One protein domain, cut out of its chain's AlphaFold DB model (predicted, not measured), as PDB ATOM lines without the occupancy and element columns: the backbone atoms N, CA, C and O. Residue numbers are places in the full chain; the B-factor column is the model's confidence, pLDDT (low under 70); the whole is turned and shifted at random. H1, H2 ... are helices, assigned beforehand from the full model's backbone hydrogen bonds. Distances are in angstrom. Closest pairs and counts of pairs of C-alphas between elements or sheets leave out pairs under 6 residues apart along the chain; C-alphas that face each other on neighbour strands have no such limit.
ATOM      1  N   GLU A  16     119.592 196.986 131.938       61.72
ATOM      2  CA  GLU A  16     119.835 196.184 130.729       61.72
ATOM      3  C   GLU A  16     120.356 194.799 131.085       61.72
ATOM      4  O   GLU A  16     119.866 193.841 130.521       61.72
ATOM      5  N   ILE A  17     121.224 194.659 132.085       54.44
ATOM      6  CA  ILE A  17     121.669 193.364 132.615       54.44
ATOM      7  C   ILE A  17     120.472 192.588 133.181       54.44
ATOM      8  O   ILE A  17     120.323 191.393 132.926       54.44
ATOM      9  N   GLN A  18     119.583 193.265 133.919       58.09
ATOM     10  CA  GLN A  18     118.327 192.673 134.377       58.09
ATOM     11  C   GLN A  18     117.442 192.270 133.186       58.09
ATOM     12  O   GLN A  18     116.913 191.159 133.179       58.09
ATOM     13  N   ARG A  19     117.327 193.121 132.157       71.00
ATOM     14  CA  ARG A  19     116.579 192.819 130.924       71.00
ATOM     15  C   ARG A  19     117.171 191.650 130.147       71.00
ATOM     16  O   ARG A  19     116.423 190.768 129.761       71.00
ATOM     17  N   GLU A  20     118.480 191.607 129.938       72.31
ATOM     18  CA  GLU A  20     119.188 190.526 129.254       72.31
ATOM     19  C   GLU A  20     119.003 189.208 129.992       72.31
ATOM     20  O   GLU A  20     118.761 188.172 129.375       72.31
ATOM     21  N   TRP A  21     119.062 189.240 131.324       64.31
ATOM     22  CA  TRP A  21     118.809 188.064 132.141       64.31
ATOM     23  C   TRP A  21     117.351 187.595 132.036       64.31
ATOM     24  O   TRP A  21     117.099 186.404 131.845       64.31
ATOM     25  N   GLU A  22     116.387 188.518 132.092       75.25
ATOM     26  CA  GLU A  22     114.964 188.225 131.884       75.25
ATOM     27  C   GLU A  22     114.681 187.692 130.467       75.25
ATOM     28  O   GLU A  22     113.906 186.747 130.306       75.25
ATOM     29  N   GLU A  23     115.339 188.243 129.445       77.81
ATOM     30  CA  GLU A  23     115.258 187.833 128.040       77.81
ATOM     31  C   GLU A  23     115.839 186.424 127.854       77.81
ATOM     32  O   GLU A  23     115.193 185.561 127.254       77.81
ATOM     33  N   LEU A  24     117.007 186.140 128.440       67.31
ATOM     34  CA  LEU A  24     117.629 184.814 128.459       67.31
ATOM     35  C   LEU A  24     116.742 183.790 129.173       67.31
ATOM     36  O   LEU A  24     116.532 182.685 128.667       67.31
ATOM     37  N   GLU A  25     116.178 184.134 130.333       67.12
ATOM     38  CA  GLU A  25     115.298 183.224 131.066       67.12
ATOM     39  C   GLU A  25     113.982 182.976 130.306       67.12
ATOM     40  O   GLU A  25     113.457 181.855 130.297       67.12
ATOM     41  N   LYS A  26     113.473 183.990 129.598       77.88
ATOM     42  CA  LYS A  26     112.312 183.885 128.708       77.88
ATOM     43  C   LYS A  26     112.600 183.005 127.488       77.88
ATOM     44  O   LYS A  26     111.799 182.113 127.204       77.88
ATOM     45  N   GLN A  27     113.736 183.185 126.810       68.88
ATOM     46  CA  GLN A  27     114.151 182.347 125.676       68.88
ATOM     47  C   GLN A  27     114.335 180.881 126.085       68.88
ATOM     48  O   GLN A  27     113.903 179.976 125.375       68.88
ATOM     49  N   ARG A  28     114.878 180.620 127.274       62.19
ATOM     50  CA  ARG A  28     115.034 179.253 127.794       62.19
ATOM     51  C   ARG A  28     113.718 178.558 128.093       62.19
ATOM     52  O   ARG A  28     113.552 177.386 127.754       62.19
ATOM     53  N   LYS A  29     112.765 179.282 128.691       70.25
ATOM     54  CA  LYS A  29     111.397 178.780 128.893       70.25
ATOM     55  C   LYS A  29     110.740 178.422 127.558       70.25
ATOM     56  O   LYS A  29     110.080 177.390 127.476       70.25
ATOM     57  N   LEU A  30     110.956 179.240 126.524       77.25
ATOM     58  CA  LEU A  30     110.503 178.981 125.154       77.25
ATOM     59  C   LEU A  30     111.162 177.736 124.538       77.25
ATOM     60  O   LEU A  30     110.477 176.951 123.887       77.25
ATOM     61  N   ASN A  31     112.449 177.513 124.800       78.00
ATOM     62  CA  ASN A  31     113.209 176.381 124.259       78.00
ATOM     63  C   ASN A  31     112.961 175.048 124.989       78.00
ATOM     64  O   ASN A  31     113.562 174.035 124.640       78.00
ATOM     65  N   GLY A  32     112.099 175.019 126.012       68.81
ATOM     66  CA  GLY A  32     111.842 173.806 126.797       68.81
ATOM     67  C   GLY A  32     113.064 173.317 127.581       68.81
ATOM     68  O   GLY A  32     113.071 172.185 128.073       68.81
ATOM     69  N   GLU A  33     114.091 174.160 127.725       51.56
ATOM     70  CA  GLU A  33     115.251 173.866 128.551       51.56
ATOM     71  C   GLU A  33     114.782 173.799 130.008       51.56
ATOM     72  O   GLU A  33     114.431 174.806 130.631       51.56
ATOM     73  N   LYS A  34     114.736 172.583 130.574       48.41
ATOM     74  CA  LYS A  34     114.566 172.400 132.022       48.41
ATOM     75  C   LYS A  34     115.622 173.255 132.695       48.41
ATOM     76  O   LYS A  34     116.775 172.998 132.378       48.41
ATOM     77  N   LYS A  35     115.225 174.190 133.582       45.88
ATOM     78  CA  LYS A  35     116.084 175.069 134.408       45.88
ATOM     79  C   LYS A  35     117.492 174.488 134.543       45.88
ATOM     80  O   LYS A  35     117.813 173.822 135.526       45.88
ATOM     81  N   ALA A  36     118.326 174.728 133.537       41.66
ATOM     82  CA  ALA A  36     119.744 174.572 133.677       41.66
ATOM     83  C   ALA A  36     120.041 175.793 134.513       41.66
ATOM     84  O   ALA A  36     119.931 176.928 134.050       41.66
ATOM     85  N   GLN A  37     120.199 175.550 135.804       42.16
ATOM     86  CA  GLN A  37     120.733 176.509 136.735       42.16
ATOM     87  C   GLN A  37     122.115 176.847 136.167       42.16
ATOM     88  O   GLN A  37     123.087 176.207 136.547       42.16
ATOM     89  N   THR A  38     122.195 177.764 135.188       45.94
ATOM     90  CA  THR A  38     123.431 178.489 134.930       45.94
ATOM     91  C   THR A  38     123.649 179.186 136.232       45.94
ATOM     92  O   THR A  38     122.941 180.136 136.585       45.94
ATOM     93  N   SER A  39     124.495 178.556 137.020       61.00
ATOM     94  CA  SER A  39     124.817 179.058 138.318       61.00
ATOM     95  C   SER A  39     125.413 180.434 138.059       61.00
ATOM     96  O   SER A  39     126.113 180.627 137.065       61.00
ATOM     97  N   TRP A  40     125.149 181.412 138.919       63.62
ATOM     98  CA  TRP A  40     125.858 182.701 138.891       63.62
ATOM     99  C   TRP A  40     127.387 182.505 138.789       63.62
ATOM    100  O   TRP A  40     128.120 183.367 138.326       63.62
ATOM    101  N   ARG A  41     127.858 181.316 139.154       61.62
ATOM    102  CA  ARG A  41     129.195 180.791 138.931       61.62
ATOM    103  C   ARG A  41     129.603 180.634 137.486       61.62
ATOM    104  O   ARG A  41     130.673 181.106 137.156       61.62
ATOM    105  N   ASP A  42     128.782 180.037 136.629       62.97
ATOM    106  CA  ASP A  42     129.097 179.935 135.201       62.97
ATOM    107  C   ASP A  42     129.261 181.345 134.612       62.97
ATOM    108  O   ASP A  42     130.145 181.592 133.798       62.97
ATOM    109  N   TRP A  43     128.469 182.300 135.112       51.69
ATOM    110  CA  TRP A  43     128.555 183.715 134.754       51.69
ATOM    111  C   TRP A  43     129.807 184.430 135.298       51.69
ATOM    112  O   TRP A  43     130.315 185.355 134.664       51.69
ATOM    113  N   LEU A  44     130.338 184.000 136.445       58.25
ATOM    114  CA  LEU A  44     131.608 184.485 136.999       58.25
ATOM    115  C   LEU A  44     132.827 183.641 136.574       58.25
ATOM    116  O   LEU A  44     133.945 183.952 136.976       58.25
ATOM    117  N   GLY A  45     132.638 182.598 135.759       66.12
ATOM    118  CA  GLY A  45     133.700 181.670 135.347       66.12
ATOM    119  C   GLY A  45     134.151 180.681 136.435       66.12
ATOM    120  O   GLY A  45     135.264 180.160 136.384       66.12
ATOM    121  N   PHE A  46     133.315 180.425 137.440       59.22
ATOM    122  CA  PHE A  46     133.620 179.597 138.604       59.22
ATOM    123  C   PHE A  46     133.210 178.128 138.399       59.22
ATOM    124  O   PHE A  46     132.035 177.803 138.255       59.22
ATOM    125  N   ASN A  47     134.177 177.205 138.465       60.47
ATOM    126  CA  ASN A  47     133.958 175.780 138.152       60.47
ATOM    127  C   ASN A  47     133.651 174.875 139.370       60.47
ATOM    128  O   ASN A  47     133.406 173.678 139.204       60.47
ATOM    129  N   LYS A  48     133.676 175.387 140.609       59.75
ATOM    130  CA  LYS A  48     133.503 174.565 141.830       59.75
ATOM    131  C   LYS A  48     132.049 174.550 142.327       59.75
ATOM    132  O   LYS A  48     131.402 175.588 142.430       59.75
ATOM    133  N   LYS A  49     131.513 173.368 142.677       53.62
ATOM    134  CA  LYS A  49     130.176 173.190 143.305       53.62
ATOM    135  C   LYS A  49     130.154 173.663 144.777       53.62
ATOM    136  O   LYS A  49     131.196 173.554 145.420       53.62
ATOM    137  N   PRO A  50     129.019 174.165 145.328       52.44
ATOM    138  CA  PRO A  50     128.965 174.596 146.724       52.44
ATOM    139  C   PRO A  50     129.054 173.345 147.577       52.44
ATOM    140  O   PRO A  50     128.370 172.360 147.293       52.44
ATOM    141  N   LYS A  51     129.880 173.375 148.615       58.59
ATOM    142  CA  LYS A  51     129.991 172.241 149.537       58.59
ATOM    143  C   LYS A  51     129.119 172.405 150.782       58.59
ATOM    144  O   LYS A  51     128.844 171.411 151.446       58.59
ATOM    145  N   LEU A  52     128.630 173.618 151.056       56.62
ATOM    146  CA  LEU A  52     127.717 173.882 152.165       56.62
ATOM    147  C   LEU A  52     126.384 173.160 151.957       56.62
ATOM    148  O   LEU A  52     125.695 173.347 150.950       56.62
ATOM    149  N   ARG A  53     126.030 172.317 152.930       58.91
ATOM    150  CA  ARG A  53     124.717 171.678 153.002       58.91
ATOM    151  C   ARG A  53     123.730 172.679 153.585       58.91
ATOM    152  O   ARG A  53     123.895 173.127 154.712       58.91
ATOM    153  N   TYR A  54     122.692 173.002 152.822       55.78
ATOM    154  CA  TYR A  54     121.576 173.785 153.337       55.78
ATOM    155  C   TYR A  54     120.765 172.939 154.334       55.78
ATOM    156  O   TYR A  54     120.507 171.762 154.052       55.78
ATOM    157  N   PRO A  55     120.313 173.515 155.459       54.03
ATOM    158  CA  PRO A  55     119.231 172.937 156.238       54.03
ATOM    159  C   PRO A  55     118.021 172.646 155.327       54.03
ATOM    160  O   PRO A  55     117.673 173.483 154.490       54.03
ATOM    161  N   PRO A  56     117.362 171.485 155.463       49.38
ATOM    162  CA  PRO A  56     116.329 171.040 154.524       49.38
ATOM    163  C   PRO A  56     115.008 171.835 154.559       49.38
ATOM    164  O   PRO A  56     114.174 171.634 153.681       49.38
ATOM    165  N   GLU A  57     114.805 172.753 155.511       56.53
ATOM    166  CA  GLU A  57     113.523 173.455 155.714       56.53
ATOM    167  C   GLU A  57     113.650 174.985 155.761       56.53
ATOM    168  O   GLU A  57     113.051 175.652 156.608       56.53
ATOM    169  N   ILE A  58     114.431 175.583 154.860       60.44
ATOM    170  CA  ILE A  58     114.512 177.044 154.822       60.44
ATOM    171  C   ILE A  58     113.331 177.628 154.035       60.44
ATOM    172  O   ILE A  58     113.076 177.262 152.884       60.44
ATOM    173  N   ARG A  59     112.596 178.556 154.657       64.88
ATOM    174  CA  ARG A  59     111.503 179.285 154.003       64.88
ATOM    175  C   ARG A  59     112.088 180.297 153.019       64.88
ATOM    176  O   ARG A  59     113.076 180.962 153.318       64.88
ATOM    177  N   LYS A  60     111.462 180.434 151.849       68.06
ATOM    178  CA  LYS A  60     111.765 181.554 150.952       68.06
ATOM    179  C   LYS A  60     111.267 182.844 151.583       68.06
ATOM    180  O   LYS A  60     110.107 182.919 151.999       68.06
ATOM    181  N   GLY A  61     112.134 183.845 151.619       61.97
ATOM    182  CA  GLY A  61     111.745 185.210 151.891       61.97
ATOM    183  C   GLY A  61     110.780 185.702 150.819       61.97
ATOM    184  O   GLY A  61     110.881 185.348 149.651       61.97
ATOM    185  N   GLY A  62     109.814 186.533 151.199       69.88
ATOM    186  CA  GLY A  62     108.905 187.172 150.241       69.88
ATOM    187  C   GLY A  62     109.558 188.267 149.383       69.88
ATOM    188  O   GLY A  62     108.836 189.152 148.935       69.88
ATOM    189  N   THR A  63     110.887 188.280 149.216       76.12
ATOM    190  CA  THR A  63     111.607 189.270 148.397       76.12
ATOM    191  C   THR A  63     111.820 188.784 146.967       76.12
ATOM    192  O   THR A  63     111.638 187.617 146.629       76.12
ATOM    193  N   ASP A  64     112.240 189.713 146.117       84.50
ATOM    194  CA  ASP A  64     112.714 189.507 144.750       84.50
ATOM    195  C   ASP A  64     114.210 189.121 144.699       84.50
ATOM    196  O   ASP A  64     114.907 189.401 143.717       84.50
ATOM    197  N   TYR A  65     114.714 188.483 145.766       88.56
ATOM    198  CA  TYR A  65     116.089 188.001 145.833       88.56
ATOM    199  C   TYR A  65     116.360 186.985 144.721       88.56
ATOM    200  O   TYR A  65     115.616 186.020 144.519       88.56
ATOM    201  N   SER A  66     117.498 187.152 144.056       89.88
ATOM    202  CA  SER A  66     118.108 186.112 143.242       89.88
ATOM    203  C   SER A  66     119.624 186.167 143.390       89.88
ATOM    204  O   SER A  66     120.208 187.246 143.517       89.88
ATOM    205  N   ASP A  67     120.276 185.004 143.317       88.94
ATOM    206  CA  ASP A  67     121.740 184.941 143.332       88.94
ATOM    207  C   ASP A  67     122.350 185.756 142.184       88.94
ATOM    208  O   ASP A  67     123.405 186.354 142.347       88.94
ATOM    209  N   ALA A  68     121.677 185.830 141.032       89.00
ATOM    210  CA  ALA A  68     122.145 186.621 139.896       89.00
ATOM    211  C   ALA A  68     122.241 188.117 140.239       89.00
ATOM    212  O   ALA A  68     123.244 188.754 139.927       89.00
ATOM    213  N   ARG A  69     121.240 188.672 140.935       93.25
ATOM    214  CA  ARG A  69     121.244 190.087 141.335       93.25
ATOM    215  C   ARG A  69     122.287 190.376 142.406       93.25
ATOM    216  O   ARG A  69     123.020 191.354 142.287       93.25
ATOM    217  N   ALA A  70     122.398 189.510 143.413       94.69
ATOM    218  CA  ALA A  70     123.442 189.635 144.429       94.69
ATOM    219  C   ALA A  70     124.849 189.545 143.803       94.69
ATOM    220  O   ALA A  70     125.710 190.377 144.090       94.69
ATOM    221  N   ALA A  71     125.059 188.594 142.887       93.56
ATOM    222  CA  ALA A  71     126.318 188.428 142.170       93.56
ATOM    223  C   ALA A  71     126.643 189.633 141.281       93.56
ATOM    224  O   ALA A  71     127.803 190.024 141.220       93.56
ATOM    225  N   ALA A  72     125.650 190.243 140.624       93.50
ATOM    226  CA  ALA A  72     125.859 191.442 139.815       93.50
ATOM    227  C   ALA A  72     126.371 192.622 140.652       93.50
ATOM    228  O   ALA A  72     127.380 193.228 140.291       93.50
ATOM    229  N   ILE A  73     125.746 192.877 141.807       96.31
ATOM    230  CA  ILE A  73     126.180 193.928 142.742       96.31
ATOM    231  C   ILE A  73     127.613 193.663 143.219       96.31
ATOM    232  O   ILE A  73     128.459 194.556 143.202       96.31
ATOM    233  N   LEU A  74     127.904 192.423 143.627       96.44
ATOM    234  CA  LEU A  74     129.233 192.050 144.113       96.44
ATOM    235  C   LEU A  74     130.288 192.131 143.011       96.44
ATOM    236  O   LEU A  74     131.387 192.613 143.265       96.44
ATOM    237  N   LYS A  75     129.974 191.700 141.789       94.19
ATOM    238  CA  LYS A  75     130.910 191.741 140.663       94.19
ATOM    239  C   LYS A  75     131.343 193.166 140.349       94.19
ATOM    240  O   LYS A  75     132.540 193.371 140.165       94.19
ATOM    241  N   ASP A  76     130.411 194.117 140.314       96.12
ATOM    242  CA  ASP A  76     130.729 195.534 140.119       96.12
ATOM    243  C   ASP A  76     131.554 196.077 141.295       96.12
ATOM    244  O   ASP A  76     132.713 196.451 141.121       96.12
ATOM    245  N   TYR A  77     131.025 196.001 142.520       97.56
ATOM    246  CA  TYR A  77     131.686 196.547 143.711       97.56
ATOM    247  C   TYR A  77     133.113 196.008 143.938       97.56
ATOM    248  O   TYR A  77     134.004 196.707 144.443       97.56
ATOM    249  N   LEU A  78     133.358 194.750 143.572       96.56
ATOM    250  CA  LEU A  78     134.660 194.118 143.734       96.56
ATOM    251  C   LEU A  78     135.658 194.502 142.640       96.56
ATOM    252  O   LEU A  78     136.838 194.196 142.812       96.56
ATOM    253  N   GLN A  79     135.280 195.211 141.574       94.44
ATOM    254  CA  GLN A  79     136.271 195.708 140.620       94.44
ATOM    255  C   GLN A  79     137.209 196.731 141.286       94.44
ATOM    256  O   GLN A  79     136.767 197.569 142.085       94.44
ATOM    257  N   PRO A  80     138.514 196.721 140.964       91.25
ATOM    258  CA  PRO A  80     139.442 197.753 141.426       91.25
ATOM    259  C   PRO A  80     139.027 199.170 141.005       91.25
ATOM    260  O   PRO A  80     139.277 200.120 141.739       91.25
ATOM    261  N   THR A  81     138.375 199.295 139.847       93.44
ATOM    262  CA  THR A  81     138.017 200.559 139.184       93.44
ATOM    263  C   THR A  81     136.552 200.963 139.346       93.44
ATOM    264  O   THR A  81     136.138 201.958 138.757       93.44
ATOM    265  N   THR A  82     135.757 200.208 140.106       95.81
ATOM    266  CA  THR A  82     134.328 200.512 140.272       95.81
ATOM    267  C   THR A  82     134.092 201.899 140.859       95.81
ATOM    268  O   THR A  82     134.821 202.367 141.740       95.81
ATOM    269  N   THR A  83     133.026 202.532 140.385       96.06
ATOM    270  CA  THR A  83     132.470 203.763 140.945       96.06
ATOM    271  C   THR A  83     131.410 203.485 142.007       96.06
ATOM    272  O   THR A  83     130.996 204.414 142.701       96.06
ATOM    273  N   LEU A  84     130.968 202.230 142.155       96.50
ATOM    274  CA  LEU A  84     129.971 201.837 143.141       96.50
ATOM    275  C   LEU A  84     130.564 201.943 144.547       96.50
ATOM    276  O   LEU A  84     131.549 201.277 144.888       96.50
ATOM    277  N   SER A  85     129.964 202.798 145.377       96.75
ATOM    278  CA  SER A  85     130.432 202.981 146.745       96.75
ATOM    279  C   SER A  85     130.100 201.764 147.611       96.75
ATOM    280  O   SER A  85     129.143 201.030 147.369       96.75
ATOM    281  N   GLU A  86     130.872 201.568 148.678       96.12
ATOM    282  CA  GLU A  86     130.611 200.518 149.668       96.12
ATOM    283  C   GLU A  86     129.215 200.654 150.299       96.12
ATOM    284  O   GLU A  86     128.529 199.656 150.518       96.12
ATOM    285  N   LYS A  87     128.762 201.894 150.535       96.69
ATOM    286  CA  LYS A  87     127.415 202.169 151.043       96.69
ATOM    287  C   LYS A  87     126.340 201.745 150.045       96.69
ATOM    288  O   LYS A  87     125.393 201.088 150.460       96.69
ATOM    289  N   ASP A  88     126.496 202.082 148.769       97.69
ATOM    290  CA  ASP A  88     125.496 201.758 147.747       97.69
ATOM    291  C   ASP A  88     125.443 200.251 147.475       97.69
ATOM    292  O   ASP A  88     124.358 199.688 147.330       97.69
ATOM    293  N   ALA A  89     126.595 199.571 147.480       97.62
ATOM    294  CA  ALA A  89     126.663 198.114 147.393       97.62
ATOM    295  C   ALA A  89     125.964 197.448 148.591       97.62
ATOM    296  O   ALA A  89     125.160 196.530 148.410       97.62
ATOM    297  N   PHE A  90     126.226 197.939 149.808       96.56
ATOM    298  CA  PHE A  90     125.535 197.497 151.019       96.56
ATOM    299  C   PHE A  90     124.023 197.710 150.903       96.56
ATOM    300  O   PHE A  90     123.273 196.747 151.038       96.56
ATOM    301  N   ASP A  91     123.568 198.929 150.610       96.31
ATOM    302  CA  ASP A  91     122.143 199.262 150.529       96.31
ATOM    303  C   ASP A  91     121.442 198.413 149.449       96.31
ATOM    304  O   ASP A  91     120.370 197.855 149.699       96.31
ATOM    305  N   SER A  92     122.092 198.203 148.298       96.44
ATOM    306  CA  SER A  92     121.583 197.361 147.206       96.44
ATOM    307  C   SER A  92     121.414 195.902 147.627       96.44
ATOM    308  O   SER A  92     120.367 195.305 147.377       96.44
ATOM    309  N   ILE A  93     122.402 195.325 148.317       95.06
ATOM    310  CA  ILE A  93     122.294 193.967 148.862       95.06
ATOM    311  C   ILE A  93     121.199 193.900 149.928       95.06
ATOM    312  O   ILE A  93     120.381 192.982 149.929       95.06
ATOM    313  N   MET A  94     121.150 194.882 150.828       93.38
ATOM    314  CA  MET A  94     120.198 194.908 151.931       93.38
ATOM    315  C   MET A  94     118.746 194.976 151.455       93.38
ATOM    316  O   MET A  94     117.878 194.452 152.154       93.38
ATOM    317  N   VAL A  95     118.463 195.587 150.301       94.06
ATOM    318  CA  VAL A  95     117.124 195.592 149.685       94.06
ATOM    319  C   VAL A  95     116.689 194.186 149.265       94.06
ATOM    320  O   VAL A  95     115.527 193.840 149.468       94.06
ATOM    321  N   LEU A  96     117.612 193.350 148.774       92.19
ATOM    322  CA  LEU A  96     117.305 191.972 148.364       92.19
ATOM    323  C   LEU A  96     116.957 191.069 149.558       92.19
ATOM    324  O   LEU A  96     116.250 190.070 149.412       92.19
ATOM    325  N   ILE A  97     117.444 191.407 150.755       90.00
ATOM    326  CA  ILE A  97     117.267 190.590 151.958       90.00
ATOM    327  C   ILE A  97     115.983 191.004 152.702       90.00
ATOM    328  O   ILE A  97     115.845 192.164 153.113       90.00
ATOM    329  N   PRO A  98     115.035 190.080 152.941       85.69
ATOM    330  CA  PRO A  98     113.783 190.378 153.645       85.69
ATOM    331  C   PRO A  98     114.051 190.821 155.089       85.69
ATOM    332  O   PRO A  98     115.045 190.421 155.688       85.69
ATOM    333  N   GLN A  99     113.151 191.614 155.690       82.50
ATOM    334  CA  GLN A  99     113.329 192.074 157.082       82.50
ATOM    335  C   GLN A  99     113.440 190.918 158.089       82.50
ATOM    336  O   GLN A  99     114.252 190.992 159.002       82.50
ATOM    337  N   ASN A 100     112.727 189.812 157.854       74.06
ATOM    338  CA  ASN A 100     112.833 188.580 158.648       74.06
ATOM    339  C   ASN A 100     113.929 187.632 158.112       74.06
ATOM    340  O   ASN A 100     113.772 186.414 158.165       74.06
ATOM    341  N   GLY A 101     115.000 188.181 157.518       63.09
ATOM    342  CA  GLY A 101     116.078 187.465 156.808       63.09
ATOM    343  C   GLY A 101     116.705 186.305 157.573       63.09
ATOM    344  O   GLY A 101     117.113 185.319 156.974       63.09
ATOM    345  N   GLN A 102     116.670 186.393 158.892       66.31
ATOM    346  CA  GLN A 102     117.138 185.424 159.873       66.31
ATOM    347  C   GLN A 102     116.732 183.954 159.622       66.31
ATOM    348  O   GLN A 102     117.505 183.052 159.920       66.31
ATOM    349  N   SER A 103     115.554 183.680 159.052       66.25
ATOM    350  CA  SER A 103     115.095 182.302 158.762       66.25
ATOM    351  C   SER A 103     114.960 182.011 157.268       66.25
ATOM    352  O   SER A 103     114.260 181.072 156.882       66.25
ATOM    353  N   ASN A 104     115.592 182.836 156.431       74.38
ATOM    354  CA  ASN A 104     115.371 182.844 154.996       74.38
ATOM    355  C   ASN A 104     116.600 182.347 154.231       74.38
ATOM    356  O   ASN A 104     117.750 182.614 154.584       74.38
ATOM    357  N   SER A 105     116.334 181.614 153.154       82.44
ATOM    358  CA  SER A 105     117.344 180.957 152.315       82.44
ATOM    359  C   SER A 105     118.339 181.948 151.723       82.44
ATOM    360  O   SER A 105     119.502 181.628 151.523       82.44
ATOM    361  N   GLU A 106     117.882 183.172 151.514       86.06
ATOM    362  CA  GLU A 106     118.562 184.323 150.953       86.06
ATOM    363  C   GLU A 106     119.817 184.688 151.754       86.06
ATOM    364  O   GLU A 106     120.866 184.944 151.169       86.06
ATOM    365  N   VAL A 107     119.743 184.639 153.090       84.12
ATOM    366  CA  VAL A 107     120.898 184.899 153.964       84.12
ATOM    367  C   VAL A 107     121.950 183.803 153.816       84.12
ATOM    368  O   VAL A 107     123.140 184.101 153.713       84.12
ATOM    369  N   ALA A 108     121.532 182.538 153.751       82.06
ATOM    370  CA  ALA A 108     122.454 181.426 153.528       82.06
ATOM    371  C   ALA A 108     123.087 181.496 152.128       82.06
ATOM    372  O   ALA A 108     124.299 181.343 151.987       82.06
ATOM    373  N   HIS A 109     122.290 181.784 151.097       87.25
ATOM    374  CA  HIS A 109     122.761 181.910 149.719       87.25
ATOM    375  C   HIS A 109     123.801 183.021 149.561       87.25
ATOM    376  O   HIS A 109     124.871 182.774 149.002       87.25
ATOM    377  N   ILE A 110     123.537 184.213 150.101       89.81
ATOM    378  CA  ILE A 110     124.491 185.317 149.992       89.81
ATOM    379  C   ILE A 110     125.756 185.076 150.831       89.81
ATOM    380  O   ILE A 110     126.855 185.389 150.381       89.81
ATOM    381  N   SER A 111     125.631 184.434 151.999       87.31
ATOM    382  CA  SER A 111     126.791 184.040 152.818       87.31
ATOM    383  C   SER A 111     127.702 183.070 152.072       87.31
ATOM    384  O   SER A 111     128.918 183.257 152.037       87.31
ATOM    385  N   ASN A 112     127.113 182.070 151.412       86.31
ATOM    386  CA  ASN A 112     127.851 181.122 150.581       86.31
ATOM    387  C   ASN A 112     128.551 181.831 149.418       86.31
ATOM    388  O   ASN A 112     129.699 181.525 149.107       86.31
ATOM    389  N   MET A 113     127.901 182.824 148.811       91.38
ATOM    390  CA  MET A 113     128.515 183.625 147.755       91.38
ATOM    391  C   MET A 113     129.739 184.400 148.257       91.38
ATOM    392  O   MET A 113     130.760 184.423 147.574       91.38
ATOM    393  N   PHE A 114     129.685 184.985 149.459       92.94
ATOM    394  CA  PHE A 114     130.846 185.649 150.059       92.94
ATOM    395  C   PHE A 114     132.017 184.692 150.273       92.94
ATOM    396  O   PHE A 114     133.149 185.033 149.939       92.94
ATOM    397  N   ILE A 115     131.742 183.490 150.777       89.62
ATOM    398  CA  ILE A 115     132.745 182.438 150.968       89.62
ATOM    399  C   ILE A 115     133.398 182.059 149.644       89.62
ATOM    400  O   ILE A 115     134.618 182.023 149.529       89.62
ATOM    401  N   GLU A 116     132.586 181.796 148.628       89.75
ATOM    402  CA  GLU A 116     133.072 181.367 147.322       89.75
ATOM    403  C   GLU A 116     133.883 182.460 146.626       89.75
ATOM    404  O   GLU A 116     134.873 182.165 145.959       89.75
ATOM    405  N   LEU A 117     133.496 183.726 146.785       93.50
ATOM    406  CA  LEU A 117     134.286 184.853 146.302       93.50
ATOM    407  C   LEU A 117     135.603 184.972 147.075       93.50
ATOM    408  O   LEU A 117     136.647 185.166 146.458       93.50
ATOM    409  N   ALA A 118     135.579 184.807 148.397       93.69
ATOM    410  CA  ALA A 118     136.778 184.833 149.226       93.69
ATOM    411  C   ALA A 118     137.757 183.698 148.888       93.69
ATOM    412  O   ALA A 118     138.952 183.942 148.826       93.69
ATOM    413  N   GLU A 119     137.280 182.482 148.605       91.31
ATOM    414  CA  GLU A 119     138.134 181.366 148.169       91.31
ATOM    415  C   GLU A 119     138.831 181.663 146.830       91.31
ATOM    416  O   GLU A 119     139.964 181.225 146.616       91.31
ATOM    417  N   GLN A 120     138.169 182.386 145.926       91.25
ATOM    418  CA  GLN A 120     138.624 182.557 144.542       91.25
ATOM    419  C   GLN A 120     139.438 183.823 144.306       91.25
ATOM    420  O   GLN A 120     140.315 183.844 143.442       91.25
ATOM    421  N   ILE A 121     139.163 184.885 145.055       93.75
ATOM    422  CA  ILE A 121     139.973 186.092 145.005       93.75
ATOM    423  C   ILE A 121     141.288 185.784 145.725       93.75
ATOM    424  O   ILE A 121     141.297 185.318 146.857       93.75
ATOM    425  N   HIS A 122     142.416 186.062 145.078       94.56
ATOM    426  CA  HIS A 122     143.720 185.892 145.712       94.56
ATOM    427  C   HIS A 122     143.836 186.770 146.969       94.56
ATOM    428  O   HIS A 122     143.451 187.944 146.938       94.56
ATOM    429  N   PHE A 123     144.402 186.248 148.060       95.56
ATOM    430  CA  PHE A 123     144.462 186.949 149.349       95.56
ATOM    431  C   PHE A 123     145.156 188.322 149.294       95.56
ATOM    432  O   PHE A 123     144.815 189.207 150.074       95.56
ATOM    433  N   ASP A 124     146.108 188.544 148.388       92.88
ATOM    434  CA  ASP A 124     146.770 189.852 148.219       92.88
ATOM    435  C   ASP A 124     145.993 190.835 147.318       92.88
ATOM    436  O   ASP A 124     146.383 191.996 147.190       92.88
ATOM    437  N   HIS A 125     144.895 190.414 146.682       95.31
ATOM    438  CA  HIS A 125     144.131 191.280 145.783       95.31
ATOM    439  C   HIS A 125     143.273 192.302 146.567       95.31
ATOM    440  O   HIS A 125     142.618 191.923 147.545       95.31
ATOM    441  N   PRO A 126     143.177 193.581 146.142       94.56
ATOM    442  CA  PRO A 126     142.395 194.606 146.852       94.56
ATOM    443  C   PRO A 126     140.910 194.261 147.041       94.56
ATOM    444  O   PRO A 126     140.339 194.525 148.101       94.56
ATOM    445  N   SER A 127     140.288 193.606 146.055       96.44
ATOM    446  CA  SER A 127     138.885 193.157 146.131       96.44
ATOM    447  C   SER A 127     138.618 192.246 147.321       96.44
ATOM    448  O   SER A 127     137.522 192.236 147.865       96.44
ATOM    449  N   HIS A 128     139.630 191.512 147.768       94.94
ATOM    450  CA  HIS A 128     139.505 190.628 148.909       94.94
ATOM    451  C   HIS A 128     139.266 191.395 150.216       94.94
ATOM    452  O   HIS A 128     138.563 190.921 151.105       94.94
ATOM    453  N   PHE A 129     139.865 192.584 150.349       94.62
ATOM    454  CA  PHE A 129     139.619 193.473 151.483       94.62
ATOM    455  C   PHE A 129     138.279 194.201 151.336       94.62
ATOM    456  O   PHE A 129     137.516 194.254 152.295       94.62
ATOM    457  N   LYS A 130     137.942 194.667 150.121       96.69
ATOM    458  CA  LYS A 130     136.613 195.230 149.821       96.69
ATOM    459  C   LYS A 130     135.484 194.278 150.219       96.69
ATOM    460  O   LYS A 130     134.514 194.714 150.836       96.69
ATOM    461  N   LEU A 131     135.627 192.992 149.884       96.69
ATOM    462  CA  LEU A 131     134.678 191.947 150.254       96.69
ATOM    463  C   LEU A 131     134.572 191.816 151.775       96.69
ATOM    464  O   LEU A 131     133.464 191.844 152.297       96.69
ATOM    465  N   ALA A 132     135.701 191.719 152.487       94.56
ATOM    466  CA  ALA A 132     135.708 191.563 153.945       94.56
ATOM    467  C   ALA A 132     135.002 192.734 154.641       94.56
ATOM    468  O   ALA A 132     134.196 192.529 155.546       94.56
ATOM    469  N   TRP A 133     135.249 193.951 154.158       94.06
ATOM    470  CA  TRP A 133     134.626 195.164 154.669       94.06
ATOM    471  C   TRP A 133     133.106 195.181 154.452       94.06
ATOM    472  O   TRP A 133     132.340 195.422 155.387       94.06
ATOM    473  N   LEU A 134     132.655 194.855 153.235       95.56
ATOM    474  CA  LEU A 134     131.232 194.772 152.904       95.56
ATOM    475  C   LEU A 134     130.524 193.694 153.735       95.56
ATOM    476  O   LEU A 134     129.487 193.970 154.335       95.56
ATOM    477  N   VAL A 135     131.100 192.491 153.816       92.81
ATOM    478  CA  VAL A 135     130.569 191.389 154.638       92.81
ATOM    479  C   VAL A 135     130.471 191.794 156.095       92.81
ATOM    480  O   VAL A 135     129.483 191.488 156.756       92.81
ATOM    481  N   GLY A 136     131.448 192.546 156.578       89.06
ATOM    482  CA  GLY A 136     131.402 193.143 157.890       89.06
ATOM    483  C   GLY A 136     130.205 194.035 158.146       89.06
ATOM    484  O   GLY A 136     129.420 193.822 159.075       89.06
ATOM    485  N   ARG A 137     130.026 195.030 157.284       90.50
ATOM    486  CA  ARG A 137     128.896 195.947 157.397       90.50
ATOM    487  C   ARG A 137     127.557 195.219 157.291       90.50
ATOM    488  O   ARG A 137     126.642 195.509 158.058       90.50
ATOM    489  N   ILE A 138     127.461 194.240 156.392       90.75
ATOM    490  CA  ILE A 138     126.301 193.351 156.247       90.75
ATOM    491  C   ILE A 138     126.053 192.565 157.538       90.75
ATOM    492  O   ILE A 138     124.936 192.580 158.049       90.75
ATOM    493  N   GLY A 139     127.088 191.946 158.106       85.69
ATOM    494  CA  GLY A 139     127.012 191.176 159.348       85.69
ATOM    495  C   GLY A 139     126.590 192.003 160.563       85.69
ATOM    496  O   GLY A 139     125.998 191.458 161.486       85.69
ATOM    497  N   SER A 140     126.815 193.321 160.538       85.12
ATOM    498  CA  SER A 140     126.377 194.254 161.589       85.12
ATOM    499  C   SER A 140     124.909 194.684 161.466       85.12
ATOM    500  O   SER A 140     124.380 195.371 162.339       85.12
ATOM    501  N   SER A 141     124.233 194.331 160.373       88.25
ATOM    502  CA  SER A 141     122.850 194.735 160.128       88.25
ATOM    503  C   SER A 141     121.854 193.934 160.983       88.25
ATOM    504  O   SER A 141     122.017 192.721 161.134       88.25
ATOM    505  N   PRO A 142     120.750 194.542 161.463       85.25
ATOM    506  CA  PRO A 142     119.660 193.839 162.152       85.25
ATOM    507  C   PRO A 142     119.070 192.650 161.383       85.25
ATOM    508  O   PRO A 142     118.571 191.708 161.987       85.25
ATOM    509  N   LYS A 143     119.137 192.655 160.041       84.88
ATOM    510  CA  LYS A 143     118.632 191.525 159.233       84.88
ATOM    511  C   LYS A 143     119.521 190.280 159.312       84.88
ATOM    512  O   LYS A 143     119.088 189.200 158.919       84.88
ATOM    513  N   PHE A 144     120.757 190.461 159.769       79.62
ATOM    514  CA  PHE A 144     121.802 189.446 159.827       79.62
ATOM    515  C   PHE A 144     122.284 189.163 161.252       79.62
ATOM    516  O   PHE A 144     122.888 188.119 161.480       79.62
ATOM    517  N   THR A 145     121.988 190.048 162.204       71.75
ATOM    518  CA  THR A 145     122.192 189.828 163.637       71.75
ATOM    519  C   THR A 145     120.958 189.143 164.224       71.75
ATOM    520  O   THR A 145     119.829 189.587 164.024       71.75
ATOM    521  N   TYR A 146     121.169 188.012 164.893       67.19
ATOM    522  CA  TYR A 146     120.125 187.255 165.585       67.19
ATOM    523  C   TYR A 146     120.061 187.678 167.055       67.19
ATOM    524  O   TYR A 146     121.084 188.044 167.637       67.19
ATOM    525  N   ASP A 147     118.884 187.558 167.673       58.00
ATOM    526  CA  ASP A 147     118.783 187.491 169.133       58.00
ATOM    527  C   ASP A 147     119.391 186.145 169.571       58.00
ATOM    528  O   ASP A 147     118.925 185.092 169.134       58.00
ATOM    529  N   LEU A 148     120.476 186.176 170.353       51.94
ATOM    530  CA  LEU A 148     121.456 185.092 170.609       51.94
ATOM    531  C   LEU A 148     120.888 183.742 171.100       51.94
ATOM    532  O   LEU A 148     121.639 182.802 171.345       51.94
ATOM    533  N   VAL A 149     119.577 183.635 171.279       51.69
ATOM    534  CA  VAL A 149     118.918 182.517 171.941       51.69
ATOM    535  C   VAL A 149     118.669 181.326 171.001       51.69
ATOM    536  O   VAL A 149     118.650 180.211 171.505       51.69
ATOM    537  N   ASN A 150     118.483 181.497 169.675       43.22
ATOM    538  CA  ASN A 150     117.982 180.392 168.821       43.22
ATOM    539  C   ASN A 150     118.386 180.359 167.320       43.22
ATOM    540  O   ASN A 150     117.777 179.585 166.576       43.22
ATOM    541  N   GLY A 151     119.359 181.130 166.808       47.19
ATOM    542  CA  GLY A 151     119.623 181.092 165.356       47.19
ATOM    543  C   GLY A 151     120.962 181.620 164.845       47.19
ATOM    544  O   GLY A 151     121.625 182.432 165.483       47.19
ATOM    545  N   PHE A 152     121.320 181.126 163.654       51.38
ATOM    546  CA  PHE A 152     122.555 181.399 162.921       51.38
ATOM    547  C   PHE A 152     122.615 182.858 162.444       51.38
ATOM    548  O   PHE A 152     121.761 183.292 161.670       51.38
ATOM    549  N   ASN A 153     123.636 183.617 162.845       60.97
ATOM    550  CA  ASN A 153     123.988 184.864 162.157       60.97
ATOM    551  C   ASN A 153     124.961 184.562 160.992       60.97
ATOM    552  O   ASN A 153     125.572 183.495 160.945       60.97
ATOM    553  N   VAL A 154     125.115 185.475 160.024       63.97
ATOM    554  CA  VAL A 154     126.086 185.304 158.905       63.97
ATOM    555  C   VAL A 154     127.481 185.030 159.425       63.97
ATOM    556  O   VAL A 154     128.243 184.286 158.818       63.97
ATOM    557  N   CYS A 155     127.797 185.617 160.571       66.31
ATOM    558  CA  CYS A 155     129.064 185.432 161.240       66.31
ATOM    559  C   CYS A 155     129.257 184.011 161.767       66.31
ATOM    560  O   CYS A 155     130.365 183.499 161.717       66.31
ATOM    561  N   GLN A 156     128.183 183.349 162.177       71.38
ATOM    562  CA  GLN A 156     128.159 181.970 162.607       71.38
ATOM    563  C   GLN A 156     128.223 181.051 161.399       71.38
ATOM    564  O   GLN A 156     129.045 180.160 161.422       71.38
ATOM    565  N   LEU A 157     127.460 181.276 160.323       69.56
ATOM    566  CA  LEU A 157     127.585 180.444 159.113       69.56
ATOM    567  C   LEU A 157     128.981 180.546 158.492       69.56
ATOM    568  O   LEU A 157     129.561 179.547 158.077       69.56
ATOM    569  N   LEU A 158     129.531 181.758 158.433       72.31
ATOM    570  CA  LEU A 158     130.875 181.982 157.922       72.31
ATOM    571  C   LEU A 158     131.928 181.436 158.897       72.31
ATOM    572  O   LEU A 158     132.890 180.821 158.451       72.31
ATOM    573  N   GLY A 159     131.720 181.584 160.206       75.56
ATOM    574  CA  GLY A 159     132.564 181.007 161.253       75.56
ATOM    575  C   GLY A 159     132.549 179.478 161.262       75.56
ATOM    576  O   GLY A 159     133.613 178.877 161.299       75.56
ATOM    577  N   GLU A 160     131.378 178.850 161.155       78.25
ATOM    578  CA  GLU A 160     131.170 177.404 161.011       78.25
ATOM    579  C   GLU A 160     131.809 176.904 159.728       78.25
ATOM    580  O   GLU A 160     132.544 175.932 159.767       78.25
TER     581      GLU A 160
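AT A GLANCE: This is residues 16 to 160 of the 287 residues of an uncharacterized protein of Ophiostoma piceae (strain UAMH 11346) (UniProt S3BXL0). Two helical hairpins, H3 with H4 and H5 with H6, pack on each other at steep tilts and make a core of four helices, H3 meeting H5 and H4 meeting H6. Short H2 sits by H3 and H5, H7 packs across H5, and H1 lies off to one side beyond H3, only loosely joined to the core. The printed part has 145 residues, with seven named helices, H1 to H7 in chain order, and no named strand; the class is all helix. It is compact, with a radius of gyration of the C-alphas of 15.7 A, and spans 48 by 39 by 27 A.

HOW THE PARTS SIT: H1, residues 16 to 30, is close to but not clearly touching H3, residues 67 to 77; their closest C-alphas, of Gln 18 and Arg 69, are 8.0 A apart. H2, residues 40 to 44, only just touches H3, with 3 pairs of C-alphas within 8 A, the closest being Trp 40 and Ala 68 at 5.5 A. H3 and H4, residues 86 to 96, form a helical hairpin at a shallow tilt of 7 degrees, opposite ways; the closest C-alphas, of Ile 73 and Ala 89, are 6.3 A apart. H5, residues 105 to 120, touches H3 with residues 109 to 113 alone, at a steep tilt of 44 degrees, the same way; the closest C-alphas, of Ala 70 and Ile 110, are 7.1 A apart. H5 and H6, residues 126 to 139, form the second helical hairpin, at a shallow tilt of 22 degrees; the closest C-alphas are those of Ala 118 and His 128, 6.4 A apart. H6 touches H4 with residues 134 to 138 alone, at a steep tilt of 51 degrees, the closest C-alphas being those of Phe 90 and Leu 134, 6.6 A apart. H7, residues 154 to 160, touches H5 at a steep tilt of 60 degrees, with the C-alphas of Ser 111 and Val 154 closest at 6.3 A. H1 and H7 are apart. Every O i to N i+4 pair is within hydrogen-bond range in H1, H2, H3, H5, H6 and H7; in H4 it is 6 of 7.

IN THESE COORDINATES: H1 begins at C-alpha 16, (119.835, 196.184, 130.729), and measures 20.3 A from first to last C-alpha. H3 measures 15.3 A and H4 15.9 A. H5, the longest with 16 residues, runs 22.7 A from C-alpha 105 at (117.344, 180.957, 152.315), and H6 measures 20.1 A. H7 ends at C-alpha 160, (131.170, 177.404, 161.011).

THE WHOLE: The two C-alphas farthest apart, of Asn 31 and Val 149, are 48.4 A apart. The printed part has no cut. The links H2 to H3, 22 residues, and H6 to H7, 14 residues, are long. Mean pLDDT of the printed part is 77.8; 53 residues are under 70, among them 32 to 62 and 146 to 155.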